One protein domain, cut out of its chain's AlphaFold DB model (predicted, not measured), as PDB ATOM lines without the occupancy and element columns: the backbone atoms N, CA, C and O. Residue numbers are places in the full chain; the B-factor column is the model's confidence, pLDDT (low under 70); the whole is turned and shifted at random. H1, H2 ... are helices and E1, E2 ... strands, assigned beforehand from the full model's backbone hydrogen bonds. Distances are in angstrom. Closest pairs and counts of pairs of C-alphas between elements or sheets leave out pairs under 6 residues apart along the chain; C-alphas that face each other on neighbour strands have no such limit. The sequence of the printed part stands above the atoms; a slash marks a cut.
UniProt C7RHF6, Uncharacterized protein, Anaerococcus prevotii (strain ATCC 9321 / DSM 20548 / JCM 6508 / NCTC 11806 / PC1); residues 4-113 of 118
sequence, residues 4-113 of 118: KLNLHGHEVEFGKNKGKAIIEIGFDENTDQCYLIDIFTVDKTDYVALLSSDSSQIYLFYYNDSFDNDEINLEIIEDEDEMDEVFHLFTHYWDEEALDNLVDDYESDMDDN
ATOM      1  N   LYS A   4     280.161 276.290 363.594       87.19
ATOM      2  CA  LYS A   4     279.351 276.015 364.782       87.19
ATOM      3  C   LYS A   4     279.161 277.276 365.607       87.19
ATOM      4  O   LYS A   4     280.136 277.859 366.087       87.19
ATOM      5  N   LEU A   5     277.910 277.647 365.823       87.81
ATOM      6  CA  LEU A   5     277.484 278.858 366.511       87.81
ATOM      7  C   LEU A   5     276.429 278.489 367.558       87.81
ATOM      8  O   LEU A   5     275.719 277.497 367.422       87.81
ATOM      9  N   ASN A   6     276.328 279.278 368.626       86.88
ATOM     10  CA  ASN A   6     275.195 279.181 369.540       86.88
ATOM     11  C   ASN A   6     274.310 280.408 369.332       86.88
ATOM     12  O   ASN A   6     274.723 281.526 369.649       86.88
ATOM     13  N   LEU A   7     273.131 280.194 368.756       84.81
ATOM     14  CA  LEU A   7     272.185 281.239 368.382       84.81
ATOM     15  C   LEU A   7     270.894 281.004 369.160       84.81
ATOM     16  O   LEU A   7     270.344 279.911 369.141       84.81
ATOM     17  N   HIS A   8     270.434 282.013 369.903       80.12
ATOM     18  CA  HIS A   8     269.201 281.928 370.702       80.12
ATOM     19  C   HIS A   8     269.129 280.762 371.717       80.12
ATOM     20  O   HIS A   8     268.060 280.446 372.225       80.12
ATOM     21  N   GLY A   9     270.271 280.177 372.097       83.81
ATOM     22  CA  GLY A   9     270.338 279.019 372.994       83.81
ATOM     23  C   GLY A   9     270.414 277.672 372.271       83.81
ATOM     24  O   GLY A   9     270.630 276.661 372.937       83.81
ATOM     25  N   HIS A  10     270.329 277.669 370.941       86.88
ATOM     26  CA  HIS A  10     270.453 276.489 370.091       86.88
ATOM     27  C   HIS A  10     271.877 276.329 369.571       86.88
ATOM     28  O   HIS A  10     272.531 277.309 369.205       86.88
ATOM     29  N   GLU A  11     272.381 275.092 369.543       91.00
ATOM     30  CA  GLU A  11     273.621 274.776 368.823       91.00
ATOM     31  C   GLU A  11     273.297 274.654 367.333       91.00
ATOM     32  O   GLU A  11     272.575 273.738 366.938       91.00
ATOM     33  N   VAL A  12     273.844 275.569 366.530       90.62
ATOM     34  CA  VAL A  12     273.657 275.611 365.080       90.62
ATOM     35  C   VAL A  12     274.981 275.342 364.367       90.62
ATOM     36  O   VAL A  12     276.012 275.888 364.757       90.62
ATOM     37  N   GLU A  13     274.981 274.505 363.333       91.44
ATOM     38  CA  GLU A  13     276.146 274.234 362.479       91.44
ATOM     39  C   GLU A  13     275.810 274.528 361.012       91.44
ATOM     40  O   GLU A  13     275.126 273.721 360.393       91.44
ATOM     41  N   PHE A  14     276.305 275.641 360.462       88.81
ATOM     42  CA  PHE A  14     276.112 276.033 359.053       88.81
ATOM     43  C   PHE A  14     277.242 275.538 358.141       88.81
ATOM     44  O   PHE A  14     278.331 275.170 358.608       88.81
ATOM     45  N   GLY A  15     277.006 275.567 356.827       82.00
ATOM     46  CA  GLY A  15     278.009 275.286 355.801       82.00
ATOM     47  C   GLY A  15     278.361 273.807 355.686       82.00
ATOM     48  O   GLY A  15     279.529 273.459 355.442       82.00
ATOM     49  N   LYS A  16     277.388 272.913 355.930       81.31
ATOM     50  CA  LYS A  16     277.583 271.460 355.772       81.31
ATOM     51  C   LYS A  16     277.561 271.052 354.299       81.31
ATOM     52  O   LYS A  16     278.229 270.078 353.938       81.31
ATOM     53  N   ASN A  17     276.899 271.821 353.431       77.81
ATOM     54  CA  ASN A  17     277.053 271.707 351.982       77.81
ATOM     55  C   ASN A  17     278.426 272.242 351.552       77.81
ATOM     56  O   ASN A  17     278.875 273.314 351.945       77.81
ATOM     57  N   LYS A  18     279.129 271.466 350.723       62.16
ATOM     58  CA  LYS A  18     280.454 271.835 350.193       62.16
ATOM     59  C   LYS A  18     280.401 272.419 348.777       62.16
ATOM     60  O   LYS A  18     281.431 272.452 348.108       62.16
ATOM     61  N   GLY A  19     279.231 272.859 348.319       67.06
ATOM     62  CA  GLY A  19     279.049 273.402 346.977       67.06
ATOM     63  C   GLY A  19     277.643 273.938 346.734       67.06
ATOM     64  O   GLY A  19     276.776 273.857 347.607       67.06
ATOM     65  N   LYS A  20     277.464 274.462 345.520       79.12
ATOM     66  CA  LYS A  20     276.183 274.863 344.946       79.12
ATOM     67  C   LYS A  20     275.485 273.642 344.354       79.12
ATOM     68  O   LYS A  20     276.140 272.803 343.732       79.12
ATOM     69  N   ALA A  21     274.179 273.542 344.534       83.75
ATOM     70  CA  ALA A  21     273.356 272.518 343.913       83.75
ATOM     71  C   ALA A  21     271.981 273.100 343.586       83.75
ATOM     72  O   ALA A  21     271.438 273.888 344.353       83.75
ATOM     73  N   ILE A  22     271.413 272.701 342.455       85.94
ATOM     74  CA  ILE A  22     270.036 273.043 342.095       85.94
ATOM     75  C   ILE A  22     269.197 271.806 342.373       85.94
ATOM     76  O   ILE A  22     269.493 270.731 341.850       85.94
ATOM     77  N   ILE A  23     268.190 271.956 343.223       85.62
ATOM     78  CA  ILE A  23     267.271 270.889 343.600       85.62
ATOM     79  C   ILE A  23     265.962 271.127 342.860       85.62
ATOM     80  O   ILE A  23     265.328 272.164 343.029       85.62
ATOM     81  N   GLU A  24     265.564 270.169 342.033       84.81
ATOM     82  CA  GLU A  24     264.252 270.175 341.393       84.81
ATOM     83  C   GLU A  24     263.247 269.482 342.317       84.81
ATOM     84  O   GLU A  24     263.373 268.293 342.613       84.81
ATOM     85  N   ILE A  25     262.262 270.235 342.798       82.31
ATOM     86  CA  ILE A  25     261.196 269.734 343.662       82.31
ATOM     87  C   ILE A  25     259.958 269.503 342.801       82.31
ATOM     88  O   ILE A  25     259.353 270.442 342.287       82.31
ATOM     89  N   GLY A  26     259.562 268.242 342.650       78.88
ATOM     90  CA  GLY A  26     258.305 267.878 342.007       78.88
ATOM     91  C   GLY A  26     257.126 268.018 342.967       78.88
ATOM     92  O   GLY A  26     256.899 267.147 343.803       78.88
ATOM     93  N   PHE A  27     256.341 269.079 342.819       76.81
ATOM     94  CA  PHE A  27     254.969 269.131 343.315       76.81
ATOM     95  C   PHE A  27     254.063 268.362 342.334       76.81
ATOM     96  O   PHE A  27     254.325 268.354 341.137       76.81
ATOM     97  N   ASP A  28     252.998 267.714 342.819       73.25
ATOM     98  CA  ASP A  28     252.124 266.764 342.083       73.25
ATOM     99  C   ASP A  28     251.884 267.081 340.584       73.25
ATOM    100  O   ASP A  28     251.903 266.184 339.741       73.25
ATOM    101  N   GLU A  29     251.692 268.361 340.237       72.62
ATOM    102  CA  GLU A  29     251.471 268.830 338.860       72.62
ATOM    103  C   GLU A  29     252.523 269.840 338.343       72.62
ATOM    104  O   GLU A  29     252.401 270.296 337.206       72.62
ATOM    105  N   ASN A  30     253.537 270.215 339.138       76.19
ATOM    106  CA  ASN A  30     254.539 271.238 338.788       76.19
ATOM    107  C   ASN A  30     255.918 270.924 339.386       76.19
ATOM    108  O   ASN A  30     256.022 270.578 340.553       76.19
ATOM    109  N   THR A  31     256.988 271.118 338.623       82.38
ATOM    110  CA  THR A  31     258.369 271.057 339.125       82.38
ATOM    111  C   THR A  31     258.879 272.467 339.397       82.38
ATOM    112  O   THR A  31     258.817 273.301 338.494       82.38
ATOM    113  N   ASP A  32     259.397 272.724 340.595       83.88
ATOM    114  CA  ASP A  32     260.060 273.984 340.945       83.88
ATOM    115  C   ASP A  32     261.567 273.765 341.056       83.88
ATOM    116  O   ASP A  32     262.019 272.767 341.623       83.88
ATOM    117  N   GLN A  33     262.354 274.681 340.497       87.75
ATOM    118  CA  GLN A  33     263.807 274.647 340.629       87.75
ATOM    119  C   GLN A  33     264.219 275.546 341.786       87.75
ATOM    120  O   GLN A  33     264.048 276.764 341.734       87.75
ATOM    121  N   CYS A  34     264.814 274.943 342.810       90.31
ATOM    122  CA  CYS A  34     265.280 275.657 343.981       90.31
ATOM    123  C   CYS A  34     266.805 275.620 344.075       90.31
ATOM    124  O   CYS A  34     267.436 274.566 343.969       90.31
ATOM    125  N   TYR A  35     267.409 276.772 344.333       90.44
ATOM    126  CA  TYR A  35     268.824 276.886 344.638       90.44
ATOM    127  C   TYR A  35     269.087 276.415 346.064       90.44
ATOM    128  O   TYR A  35     268.437 276.865 347.010       90.44
ATOM    129  N   LEU A  36     270.053 275.514 346.233       90.75
ATOM    130  CA  LEU A  36     270.539 275.140 347.552       90.75
ATOM    131  C   LEU A  36     271.273 276.331 348.157       90.75
ATOM    132  O   LEU A  36     272.321 276.731 347.640       90.75
ATOM    133  N   ILE A  37     270.731 276.858 349.254       90.88
ATOM    134  CA  ILE A  37     271.380 277.924 350.007       90.88
ATOM    135  C   ILE A  37     272.415 277.291 350.934       90.88
ATOM    136  O   ILE A  37     273.620 277.449 350.744       90.88
ATOM    137  N   ASP A  38     271.940 276.514 351.910       89.94
ATOM    138  CA  ASP A  38     272.794 275.893 352.915       89.94
ATOM    139  C   ASP A  38     272.132 274.655 353.530       89.94
ATOM    140  O   ASP A  38     270.903 274.557 353.620       89.94
ATOM    141  N   ILE A  39     272.966 273.713 353.970       90.44
ATOM    142  CA  ILE A  39     272.555 272.598 354.830       90.44
ATOM    143  C   ILE A  39     273.152 272.854 356.202       90.44
ATOM    144  O   ILE A  39     274.378 272.943 356.342       90.44
ATOM    145  N   PHE A  40     272.290 272.920 357.208       91.50
ATOM    146  CA  PHE A  40     272.682 273.276 358.559       91.50
ATOM    147  C   PHE A  40     271.991 272.404 359.601       91.50
ATOM    148  O   PHE A  40     270.926 271.846 359.368       91.50
ATOM    149  N   THR A  41     272.609 272.259 360.767       91.25
ATOM    150  CA  THR A  41     272.044 271.482 361.880       91.25
ATOM    151  C   THR A  41     271.615 272.410 362.996       91.25
ATOM    152  O   THR A  41     272.429 273.230 363.398       91.25
ATOM    153  N   VAL A  42     270.420 272.232 363.560       91.38
ATOM    154  CA  VAL A  42     269.956 272.901 364.788       91.38
ATOM    155  C   VAL A  42     269.641 271.838 365.839       91.38
ATOM    156  O   VAL A  42     268.893 270.905 365.575       91.38
ATOM    157  N   ASP A  43     270.271 271.914 367.013       88.94
ATOM    158  CA  ASP A  43     270.102 270.973 368.142       88.94
ATOM    159  C   ASP A  43     270.138 269.469 367.772       88.94
ATOM    160  O   ASP A  43     269.514 268.624 368.413       88.94
ATOM    161  N   LYS A  44     270.986 269.108 366.793       86.56
ATOM    162  CA  LYS A  44     271.170 267.752 366.215       86.56
ATOM    163  C   LYS A  44     270.142 267.331 365.161       86.56
ATOM    164  O   LYS A  44     270.224 266.194 364.699       86.56
ATOM    165  N   THR A  45     269.235 268.212 364.770       90.38
ATOM    166  CA  THR A  45     268.346 268.007 363.626       90.38
ATOM    167  C   THR A  45     268.934 268.708 362.412       90.38
ATOM    168  O   THR A  45     269.342 269.864 362.500       90.38
ATOM    169  N   ASP A  46     269.046 267.996 361.296       91.00
ATOM    170  CA  ASP A  46     269.563 268.547 360.048       91.00
ATOM    171  C   ASP A  46     268.422 269.169 359.230       91.00
ATOM    172  O   ASP A  46     267.374 268.559 359.020       91.00
ATOM    173  N   TYR A  47     268.658 270.380 358.743       92.06
ATOM    174  CA  TYR A  47     267.745 271.175 357.938       92.06
ATOM    175  C   TYR A  47     268.434 271.602 356.650       92.06
ATOM    176  O   TYR A  47     269.660 271.742 356.576       92.06
ATOM    177  N   VAL A  48     267.628 271.839 355.625       91.06
ATOM    178  CA  VAL A  48     268.080 272.415 354.366       91.06
ATOM    179  C   VAL A  48     267.220 273.616 354.012       91.06
ATOM    180  O   VAL A  48     265.991 273.546 354.049       91.06
ATOM    181  N   ALA A  49     267.890 274.716 353.674       91.75
ATOM    182  CA  ALA A  49     267.259 275.918 353.158       91.75
ATOM    183  C   ALA A  49     267.455 275.996 351.643       91.75
ATOM    184  O   ALA A  49     268.578 275.918 351.133       91.75
ATOM    185  N   LEU A  50     266.344 276.153 350.935       91.44
ATOM    186  CA  LEU A  50     266.263 276.204 349.483       91.44
ATOM    187  C   LEU A  50     265.605 277.511 349.059       91.44
ATOM    188  O   LEU A  50     264.675 277.961 349.716       91.44
ATOM    189  N   LEU A  51     266.055 278.114 347.966       90.94
ATOM    190  CA  LEU A  51     265.467 279.334 347.418       90.94
ATOM    191  C   LEU A  51     264.829 279.035 346.068       90.94
ATOM    192  O   LEU A  51     265.528 278.617 345.151       90.94
ATOM    193  N   SER A  52     263.526 279.264 345.930       90.00
ATOM    194  CA  SER A  52     262.838 279.131 344.643       90.00
ATOM    195  C   SER A  52     263.419 280.111 343.628       90.00
ATOM    196  O   SER A  52     263.462 281.316 343.884       90.00
ATOM    197  N   SER A  53     263.833 279.600 342.471       85.75
ATOM    198  CA  SER A  53     264.275 280.428 341.347       85.75
ATOM    199  C   SER A  53     263.117 281.250 340.764       85.75
ATOM    200  O   SER A  53     263.310 282.391 340.359       85.75
ATOM    201  N   ASP A  54     261.894 280.709 340.783       82.56
ATOM    202  CA  ASP A  54     260.721 281.356 340.186       82.56
ATOM    203  C   ASP A  54     260.120 282.436 341.097       82.56
ATOM    204  O   ASP A  54     259.861 283.564 340.675       82.56
ATOM    205  N   SER A  55     259.914 282.100 342.374       83.19
ATOM    206  CA  SER A  55     259.203 282.969 343.322       83.19
ATOM    207  C   SER A  55     260.116 283.713 344.303       83.19
ATOM    208  O   SER A  55     259.618 284.511 345.101       83.19
ATOM    209  N   SER A  56     261.427 283.436 344.299       81.94
ATOM    210  CA  SER A  56     262.398 283.947 345.288       81.94
ATOM    211  C   SER A  56     261.973 283.692 346.742       81.94
ATOM    212  O   SER A  56     262.306 284.447 347.654       81.94
ATOM    213  N   GLN A  57     261.195 282.629 346.964       86.69
ATOM    214  CA  GLN A  57     260.738 282.209 348.285       86.69
ATOM    215  C   GLN A  57     261.708 281.198 348.884       86.69
ATOM    216  O   GLN A  57     262.162 280.285 348.197       86.69
ATOM    217  N   ILE A  58     262.002 281.354 350.172       89.25
ATOM    218  CA  ILE A  58     262.834 280.410 350.915       89.25
ATOM    219  C   ILE A  58     261.946 279.279 351.430       89.25
ATOM    220  O   ILE A  58     260.962 279.520 352.131       89.25
ATOM    221  N   TYR A  59     262.326 278.049 351.115       89.75
ATOM    222  CA  TYR A  59     261.740 276.829 351.638       89.75
ATOM    223  C   TYR A  59     262.699 276.151 352.615       89.75
ATOM    224  O   TYR A  59     263.899 276.052 352.361       89.75
ATOM    225  N   LEU A  60     262.154 275.656 353.724       91.69
ATOM    226  CA  LEU A  60     262.877 274.906 354.746       91.69
ATOM    227  C   LEU A  60     262.310 273.496 354.845       91.69
ATOM    228  O   LEU A  60     261.102 273.311 354.989       91.69
ATOM    229  N   PHE A  61     263.203 272.515 354.797       91.19
ATOM    230  CA  PHE A  61     262.865 271.102 354.927       91.19
ATOM    231  C   PHE A  61     263.828 270.419 355.892       91.19
ATOM    232  O   PHE A  61     264.970 270.858 356.065       91.19
ATOM    233  N   TYR A  62     263.399 269.305 356.474       91.44
ATOM    234  CA  TYR A  62     264.317 268.390 357.134       91.44
ATOM    235  C   TYR A  62     265.220 267.742 356.097       91.44
ATOM    236  O   TYR A  62     264.762 267.194 355.088       91.44
ATOM    237  N   TYR A  63     266.517 267.785 356.370       87.31
ATOM    238  CA  TYR A  63     267.510 267.117 355.555       87.31
ATOM    239  C   TYR A  63     267.736 265.705 356.092       87.31
ATOM    240  O   TYR A  63     268.308 265.520 357.167       87.31
ATOM    241  N   ASN A  64     267.294 264.698 355.339       80.81
ATOM    242  CA  ASN A  64     267.508 263.300 355.683       80.81
ATOM    243  C   ASN A  64     268.338 262.612 354.596       80.81
ATOM    244  O   ASN A  64     267.824 262.208 353.551       80.81
ATOM    245  N   ASP A  65     269.637 262.465 354.859       66.69
ATOM    246  CA  ASP A  65     270.549 261.674 354.032       66.69
ATOM    247  C   ASP A  65     270.269 260.180 354.257       66.69
ATOM    248  O   ASP A  65     270.929 259.471 355.026       66.69
ATOM    249  N   SER A  66     269.205 259.688 353.628       56.78
ATOM    250  CA  SER A  66     268.938 258.260 353.564       56.78
ATOM    251  C   SER A  66     269.927 257.635 352.581       56.78
ATOM    252  O   SER A  66     269.663 257.569 351.389       56.78
ATOM    253  N   PHE A  67     271.052 257.143 353.110       50.47
ATOM    254  CA  PHE A  67     272.168 256.444 352.438       50.47
ATOM    255  C   PHE A  67     271.810 255.333 351.421       50.47
ATOM    256  O   PHE A  67     272.710 254.712 350.854       50.47
ATOM    257  N   ASP A  68     270.531 255.008 351.239       53.72
ATOM    258  CA  ASP A  68     270.068 253.836 350.499       53.72
ATOM    259  C   ASP A  68     269.735 254.141 349.028       53.72
ATOM    260  O   ASP A  68     269.777 253.230 348.202       53.72
ATOM    261  N   ASN A  69     269.449 255.398 348.667       50.78
ATOM    262  CA  ASN A  69     269.185 255.800 347.282       50.78
ATOM    263  C   ASN A  69     269.850 257.145 346.981       50.78
ATOM    264  O   ASN A  69     269.942 258.001 347.849       50.78
ATOM    265  N   ASP A  70     270.275 257.342 345.735       57.75
ATOM    266  CA  ASP A  70     270.833 258.595 345.182       57.75
ATOM    267  C   ASP A  70     269.814 259.769 345.204       57.75
ATOM    268  O   ASP A  70     270.015 260.802 344.574       57.75
ATOM    269  N   GLU A  71     268.690 259.594 345.904       61.19
ATOM    270  CA  GLU A  71     267.565 260.508 346.021       61.19
ATOM    271  C   GLU A  71     267.559 261.122 347.424       61.19
ATOM    272  O   GLU A  71     267.460 260.426 348.437       61.19
ATOM    273  N   ILE A  72     267.656 262.448 347.479       68.94
ATOM    274  CA  ILE A  72     267.553 263.208 348.723       68.94
ATOM    275  C   ILE A  72     266.077 263.240 349.120       68.94
ATOM    276  O   ILE A  72     265.245 263.749 348.368       68.94
ATOM    277  N   ASN A  73     265.751 262.725 350.304       73.25
ATOM    278  CA  ASN A  73     264.395 262.814 350.827       73.25
ATOM    279  C   ASN A  73     264.253 264.089 351.668       73.25
ATOM    280  O   ASN A  73     264.917 264.236 352.698       73.25
ATOM    281  N   LEU A  74     263.399 265.003 351.210       82.56
ATOM    282  CA  LEU A  74     263.094 266.266 351.877       82.56
ATOM    283  C   LEU A  74     261.730 266.159 352.552       82.56
ATOM    284  O   LEU A  74     260.725 265.911 351.887       82.56
ATOM    285  N   GLU A  75     261.691 266.349 353.868       87.12
ATOM    286  CA  GLU A  75     260.447 266.304 354.641       87.12
ATOM    287  C   GLU A  75     260.038 267.715 355.076       87.12
ATOM    288  O   GLU A  75     260.870 268.516 355.502       87.12
ATOM    289  N   ILE A  76     258.754 268.043 354.922       87.50
ATOM    290  CA  ILE A  76     258.210 269.356 355.285       87.50
ATOM    291  C   ILE A  76     258.167 269.473 356.808       87.50
ATOM    292  O   ILE A  76     257.732 268.550 357.494       87.50
ATOM    293  N   ILE A  77     258.567 270.632 357.325       90.69
ATOM    294  CA  ILE A  77     258.404 270.972 358.737       90.69
ATOM    295  C   ILE A  77     256.920 271.271 358.983       90.69
ATOM    296  O   ILE A  77     256.413 272.311 358.569       90.69
ATOM    297  N   GLU A  78     256.200 270.333 359.603       89.06
ATOM    298  CA  GLU A  78     254.771 270.494 359.921       89.06
ATOM    299  C   GLU A  78     254.530 271.407 361.135       89.06
ATOM    300  O   GLU A  78     253.435 271.946 361.296       89.06
ATOM    301  N   ASP A  79     255.535 271.555 361.999       92.25
ATOM    302  CA  ASP A  79     255.460 272.363 363.212       92.25
ATOM    303  C   ASP A  79     255.808 273.828 362.902       92.25
ATOM    304  O   ASP A  79     256.942 274.163 362.558       92.25
ATOM    305  N   GLU A  80     254.805 274.707 362.983       90.00
ATOM    306  CA  GLU A  80     254.961 276.130 362.660       90.00
ATOM    307  C   GLU A  80     255.911 276.848 363.633       90.00
ATOM    308  O   GLU A  80     256.667 277.718 363.204       90.00
ATOM    309  N   ASP A  81     255.896 276.486 364.924       91.38
ATOM    310  CA  ASP A  81     256.787 277.074 365.932       91.38
ATOM    311  C   ASP A  81     258.253 276.704 365.644       91.38
ATOM    312  O   ASP A  81     259.134 277.567 365.697       91.38
ATOM    313  N   GLU A  82     258.519 275.443 365.286       90.94
ATOM    314  CA  GLU A  82     259.856 275.001 364.881       90.94
ATOM    315  C   GLU A  82     260.311 275.674 363.581       90.94
ATOM    316  O   GLU A  82     261.442 276.154 363.498       90.94
ATOM    317  N   MET A  83     259.434 275.756 362.576       89.94
ATOM    318  CA  MET A  83     259.751 276.427 361.314       89.94
ATOM    319  C   MET A  83     260.138 277.893 361.541       89.94
ATOM    320  O   MET A  83     261.156 278.334 361.008       89.94
ATOM    321  N   ASP A  84     259.353 278.640 362.324       91.00
ATOM    322  CA  ASP A  84     259.615 280.057 362.606       91.00
ATOM    323  C   ASP A  84     260.941 280.235 363.359       91.00
ATOM    324  O   ASP A  84     261.755 281.097 363.016       91.00
ATOM    325  N   GLU A  85     261.220 279.359 364.329       91.06
ATOM    326  CA  GLU A  85     262.482 279.356 365.066       91.06
ATOM    327  C   GLU A  85     263.682 279.085 364.148       91.06
ATOM    328  O   GLU A  85     264.643 279.860 364.132       91.06
ATOM    329  N   VAL A  86     263.619 278.025 363.342       91.25
ATOM    330  CA  VAL A  86     264.679 277.649 362.396       91.25
ATOM    331  C   VAL A  86     264.885 278.738 361.345       91.25
ATOM    332  O   VAL A  86     266.025 279.097 361.046       91.25
ATOM    333  N   PHE A  87     263.804 279.317 360.822       90.75
ATOM    334  CA  PHE A  87     263.870 280.420 359.867       90.75
ATOM    335  C   PHE A  87     264.515 281.665 360.484       90.75
ATOM    336  O   PHE A  87     265.339 282.325 359.847       90.75
ATOM    337  N   HIS A  88     264.213 281.970 361.746       90.62
ATOM    338  CA  HIS A  88     264.840 283.079 362.459       90.62
ATOM    339  C   HIS A  88     266.341 282.838 362.695       90.62
ATOM    340  O   HIS A  88     267.148 283.752 362.529       90.62
ATOM    341  N   LEU A  89     266.744 281.605 363.023       91.06
ATOM    342  CA  LEU A  89     268.161 281.228 363.134       91.06
ATOM    343  C   LEU A  89     268.882 281.339 361.785       91.06
ATOM    344  O   LEU A  89     270.005 281.841 361.725       91.06
ATOM    345  N   PHE A  90     268.225 280.887 360.716       89.69
ATOM    346  CA  PHE A  90     268.744 280.927 359.356       89.69
ATOM    347  C   PHE A  90     268.942 282.363 358.870       89.69
ATOM    348  O   PHE A  90     270.053 282.720 358.498       89.69
ATOM    349  N   THR A  91     267.908 283.202 358.937       87.44
ATOM    350  CA  THR A  91     267.961 284.609 358.492       87.44
ATOM    351  C   THR A  91     268.926 285.463 359.308       87.44
ATOM    352  O   THR A  91     269.436 286.461 358.816       87.44
ATOM    353  N   HIS A  92     269.225 285.068 360.547       88.12
ATOM    354  CA  HIS A  92     270.264 285.718 361.343       88.12
ATOM    355  C   HIS A  92     271.682 285.436 360.806       88.12
ATOM    356  O   HIS A  92     272.605 286.210 361.066       88.12
ATOM    357  N   TYR A  93     271.896 284.305 360.131       87.25
ATOM    358  CA  TYR A  93     273.186 283.959 359.527       87.25
ATOM    359  C   TYR A  93     273.248 284.341 358.040       87.25
ATOM    360  O   TYR A  93     274.258 284.873 357.583       87.25
ATOM    361  N   TRP A  94     272.172 284.078 357.299       88.31
ATOM    362  CA  TRP A  94     271.986 284.432 355.896       88.31
ATOM    363  C   TRP A  94     271.126 285.690 355.780       88.31
ATOM    364  O   TRP A  94     269.898 285.618 355.704       88.31
ATOM    365  N   ASP A  95     271.785 286.844 355.751       86.88
ATOM    366  CA  ASP A  95     271.137 288.114 355.433       86.88
ATOM    367  C   ASP A  95     270.680 288.164 353.963       86.88
ATOM    368  O   ASP A  95     271.218 287.473 353.095       86.88
ATOM    369  N   GLU A  96     269.733 289.058 353.659       84.81
ATOM    370  CA  GLU A  96     269.212 289.278 352.299       84.81
ATOM    371  C   GLU A  96     270.329 289.532 351.269       84.81
ATOM    372  O   GLU A  96     270.259 289.028 350.155       84.81
ATOM    373  N   GLU A  97     271.392 290.252 351.647       88.62
ATOM    374  CA  GLU A  97     272.542 290.527 350.767       88.62
ATOM    375  C   GLU A  97     273.329 289.252 350.416       88.62
ATOM    376  O   GLU A  97     273.783 289.091 349.284       88.62
ATOM    377  N   ALA A  98     273.476 288.325 351.368       87.94
ATOM    378  CA  ALA A  98     274.161 287.056 351.128       87.94
ATOM    379  C   ALA A  98     273.333 286.141 350.213       87.94
ATOM    380  O   ALA A  98     273.895 285.437 349.375       87.94
ATOM    381  N   LEU A  99     272.006 286.180 350.357       88.00
ATOM    382  CA  LEU A  99     271.078 285.464 349.483       88.00
ATOM    383  C   LEU A  99     271.083 286.030 348.062       88.00
ATOM    384  O   LEU A  99     271.165 285.261 347.111       88.00
ATOM    385  N   ASP A 100     271.043 287.355 347.919       87.81
ATOM    386  CA  ASP A 100     271.104 288.033 346.619       87.81
ATOM    387  C   ASP A 100     272.410 287.696 345.888       87.81
ATOM    388  O   ASP A 100     272.398 287.311 344.721       87.81
ATOM    389  N   ASN A 101     273.536 287.712 346.613       88.81
ATOM    390  CA  ASN A 101     274.819 287.316 346.045       88.81
ATOM    391  C   ASN A 101     274.857 285.838 345.634       88.81
ATOM    392  O   ASN A 101     275.441 285.517 344.607       88.81
ATOM    393  N   LEU A 102     274.229 284.951 346.411       87.25
ATOM    394  CA  LEU A 102     274.110 283.539 346.059       87.25
ATOM    395  C   LEU A 102     273.296 283.362 344.768       87.25
ATOM    396  O   LEU A 102     273.720 282.602 343.904       87.25
ATOM    397  N   VAL A 103     272.169 284.063 344.615       87.12
ATOM    398  CA  VAL A 103     271.349 284.014 343.390       87.12
ATOM    399  C   VAL A 103     272.131 284.505 342.179       87.12
ATOM    400  O   VAL A 103     272.204 283.776 341.193       87.12
ATOM    401  N   ASP A 104     272.770 285.674 342.275       87.62
ATOM    402  CA  ASP A 104     273.612 286.231 341.204       87.62
ATOM    403  C   ASP A 104     274.703 285.237 340.778       87.62
ATOM    404  O   ASP A 104     274.953 285.021 339.597       87.62
ATOM    405  N   ASP A 105     275.291 284.545 341.749       87.44
ATOM    406  CA  ASP A 105     276.321 283.535 341.539       87.44
ATOM    407  C   ASP A 105     275.764 282.218 340.944       87.44
ATOM    408  O   ASP A 105     276.506 281.486 340.291       87.44
ATOM    409  N   TYR A 106     274.474 281.893 341.115       86.25
ATOM    410  CA  TYR A 106     273.800 280.804 340.380       86.25
ATOM    411  C   TYR A 106     273.427 281.220 338.951       86.25
ATOM    412  O   TYR A 106     273.623 280.435 338.021       86.25
ATOM    413  N   GLU A 107     272.895 282.429 338.768       84.25
ATOM    414  CA  GLU A 107     272.511 282.960 337.454       84.25
ATOM    415  C   GLU A 107     273.745 283.186 336.566       84.25
ATOM    416  O   GLU A 107     273.761 282.774 335.406       84.25
ATOM    417  N   SER A 108     274.834 283.726 337.124       83.25
ATOM    418  CA  SER A 108     276.082 283.953 336.391       83.25
ATOM    419  C   SER A 108     276.740 282.653 335.914       83.25
ATOM    420  O   SER A 108     277.350 282.653 334.846       83.25
ATOM    421  N   ASP A 109     276.638 281.554 336.670       75.12
ATOM    422  CA  ASP A 109     277.133 280.234 336.243       75.12
ATOM    423  C   ASP A 109     276.278 279.649 335.092       75.12
ATOM    424  O   ASP A 109     276.783 278.865 334.285       75.12
ATOM    425  N   MET A 110     274.992 280.020 334.984       68.75
ATOM    426  CA  MET A 110     274.126 279.599 333.871       68.75
ATOM    427  C   MET A 110     274.382 280.388 332.584       68.75
ATOM    428  O   MET A 110     274.409 279.785 331.508       68.75
ATOM    429  N   ASP A 111     274.588 281.703 332.682       59.75
ATOM    430  CA  ASP A 111     274.832 282.577 331.525       59.75
ATOM    431  C   ASP A 111     276.170 282.271 330.818       59.75
ATOM    432  O   ASP A 111     276.267 282.385 329.594       59.75
ATOM    433  N   ASP A 112     277.193 281.794 331.540       54.50
ATOM    434  CA  ASP A 112     278.501 281.453 330.946       54.50
ATOM    435  C   ASP A 112     278.443 280.207 330.026       54.50
ATOM    436  O   ASP A 112     279.372 279.939 329.260       54.50
ATOM    437  N   ASN A 113     277.335 279.452 330.038       51.28
ATOM    438  CA  ASN A 113     277.150 278.271 329.188       51.28
ATOM    439  C   ASN A 113     276.523 278.583 327.808       51.28
ATOM    440  O   ASN A 113     276.437 277.685 326.968       51.28
TER     441      ASN A 113
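This is residues 4 to 113 of the 118 residues of an uncharacterized protein of Anaerococcus prevotii (strain ATCC 9321 / DSM 20548 / JCM 6508 / NCTC 11806 / PC1) (UniProt C7RHF6). A strongly twisted antiparallel sheet of seven strands curls round helix H1, while helix H2, following at a tight link, grazes the sheet near E4 and sticks out at residues 108 to 111. Long strand E4 bends and joins E3 at one part to E2 at another. The printed part has 110 residues, ordered E1 E2 E3 E4 E5 E6 E7 H1 H2, class mixed; it is compact, with a radius of gyration of the C-alphas of 14.2 A and spans of 44 by 33 by 25 A.

E4, residues 30 to 42, is 30.3 A long; E5 is residues 45 to 52, 22.7 A, and E6 residues 58 to 64, 18.4 A. E3 is residues 22 to 27, E2 10 to 14, E7 73 to 76, and E1 4 to 7, starting at C-alpha 4 (279.351, 276.015, 364.782). H1, residues 80 to 93, is 20.1 A long; H2, residues 96 to 111, is 22.5 A and ends at C-alpha 111 (274.832, 282.577, 331.525).

The sheet is branched: E2 and E3 lie on one side of E4, E5 on the other. E4 bends by 71 degrees at residue 37. E3 to E7 form a meander, each strand the antiparallel neighbour of the one before. N and O pairs within hydrogen-bond range include N 35 and O 51, 2.8 A, for E4 and E5; N 25 and O 32, 2.8 A, for E3 and E4; N 13 and O 41, 2.9 A, for E2 and E4; N 5 and O 12, 2.8 A, for hairpin E1 and E2; N 50 and O 59, 2.8 A, for E5 and E6; N 62 and O 75, 2.8 A, for E6 and E7. H1 is on the sheet; its closest C-alphas to E6 are Leu 60 and Met 83, 7.4 A. H2 only grazes it with residues 98 to 106; its closest C-alphas to E4 are Ile 37 and Leu 102, 7.4 A. H1 and H2 meet only through their link. Every O i to N i+4 pair is within hydrogen-bond range in H1, and 11 of 12 in H2.

The C-alphas of Gly 9 and Asn 113, the two farthest apart, are 44.3 A apart. The printed part has no cut and no long link. Residues 66 to 71 and 108 to 113 stand free. Mean pLDDT of the printed part is 83.4; residues 18 to 19, 65 to 72 and 110 to 113 are under 70.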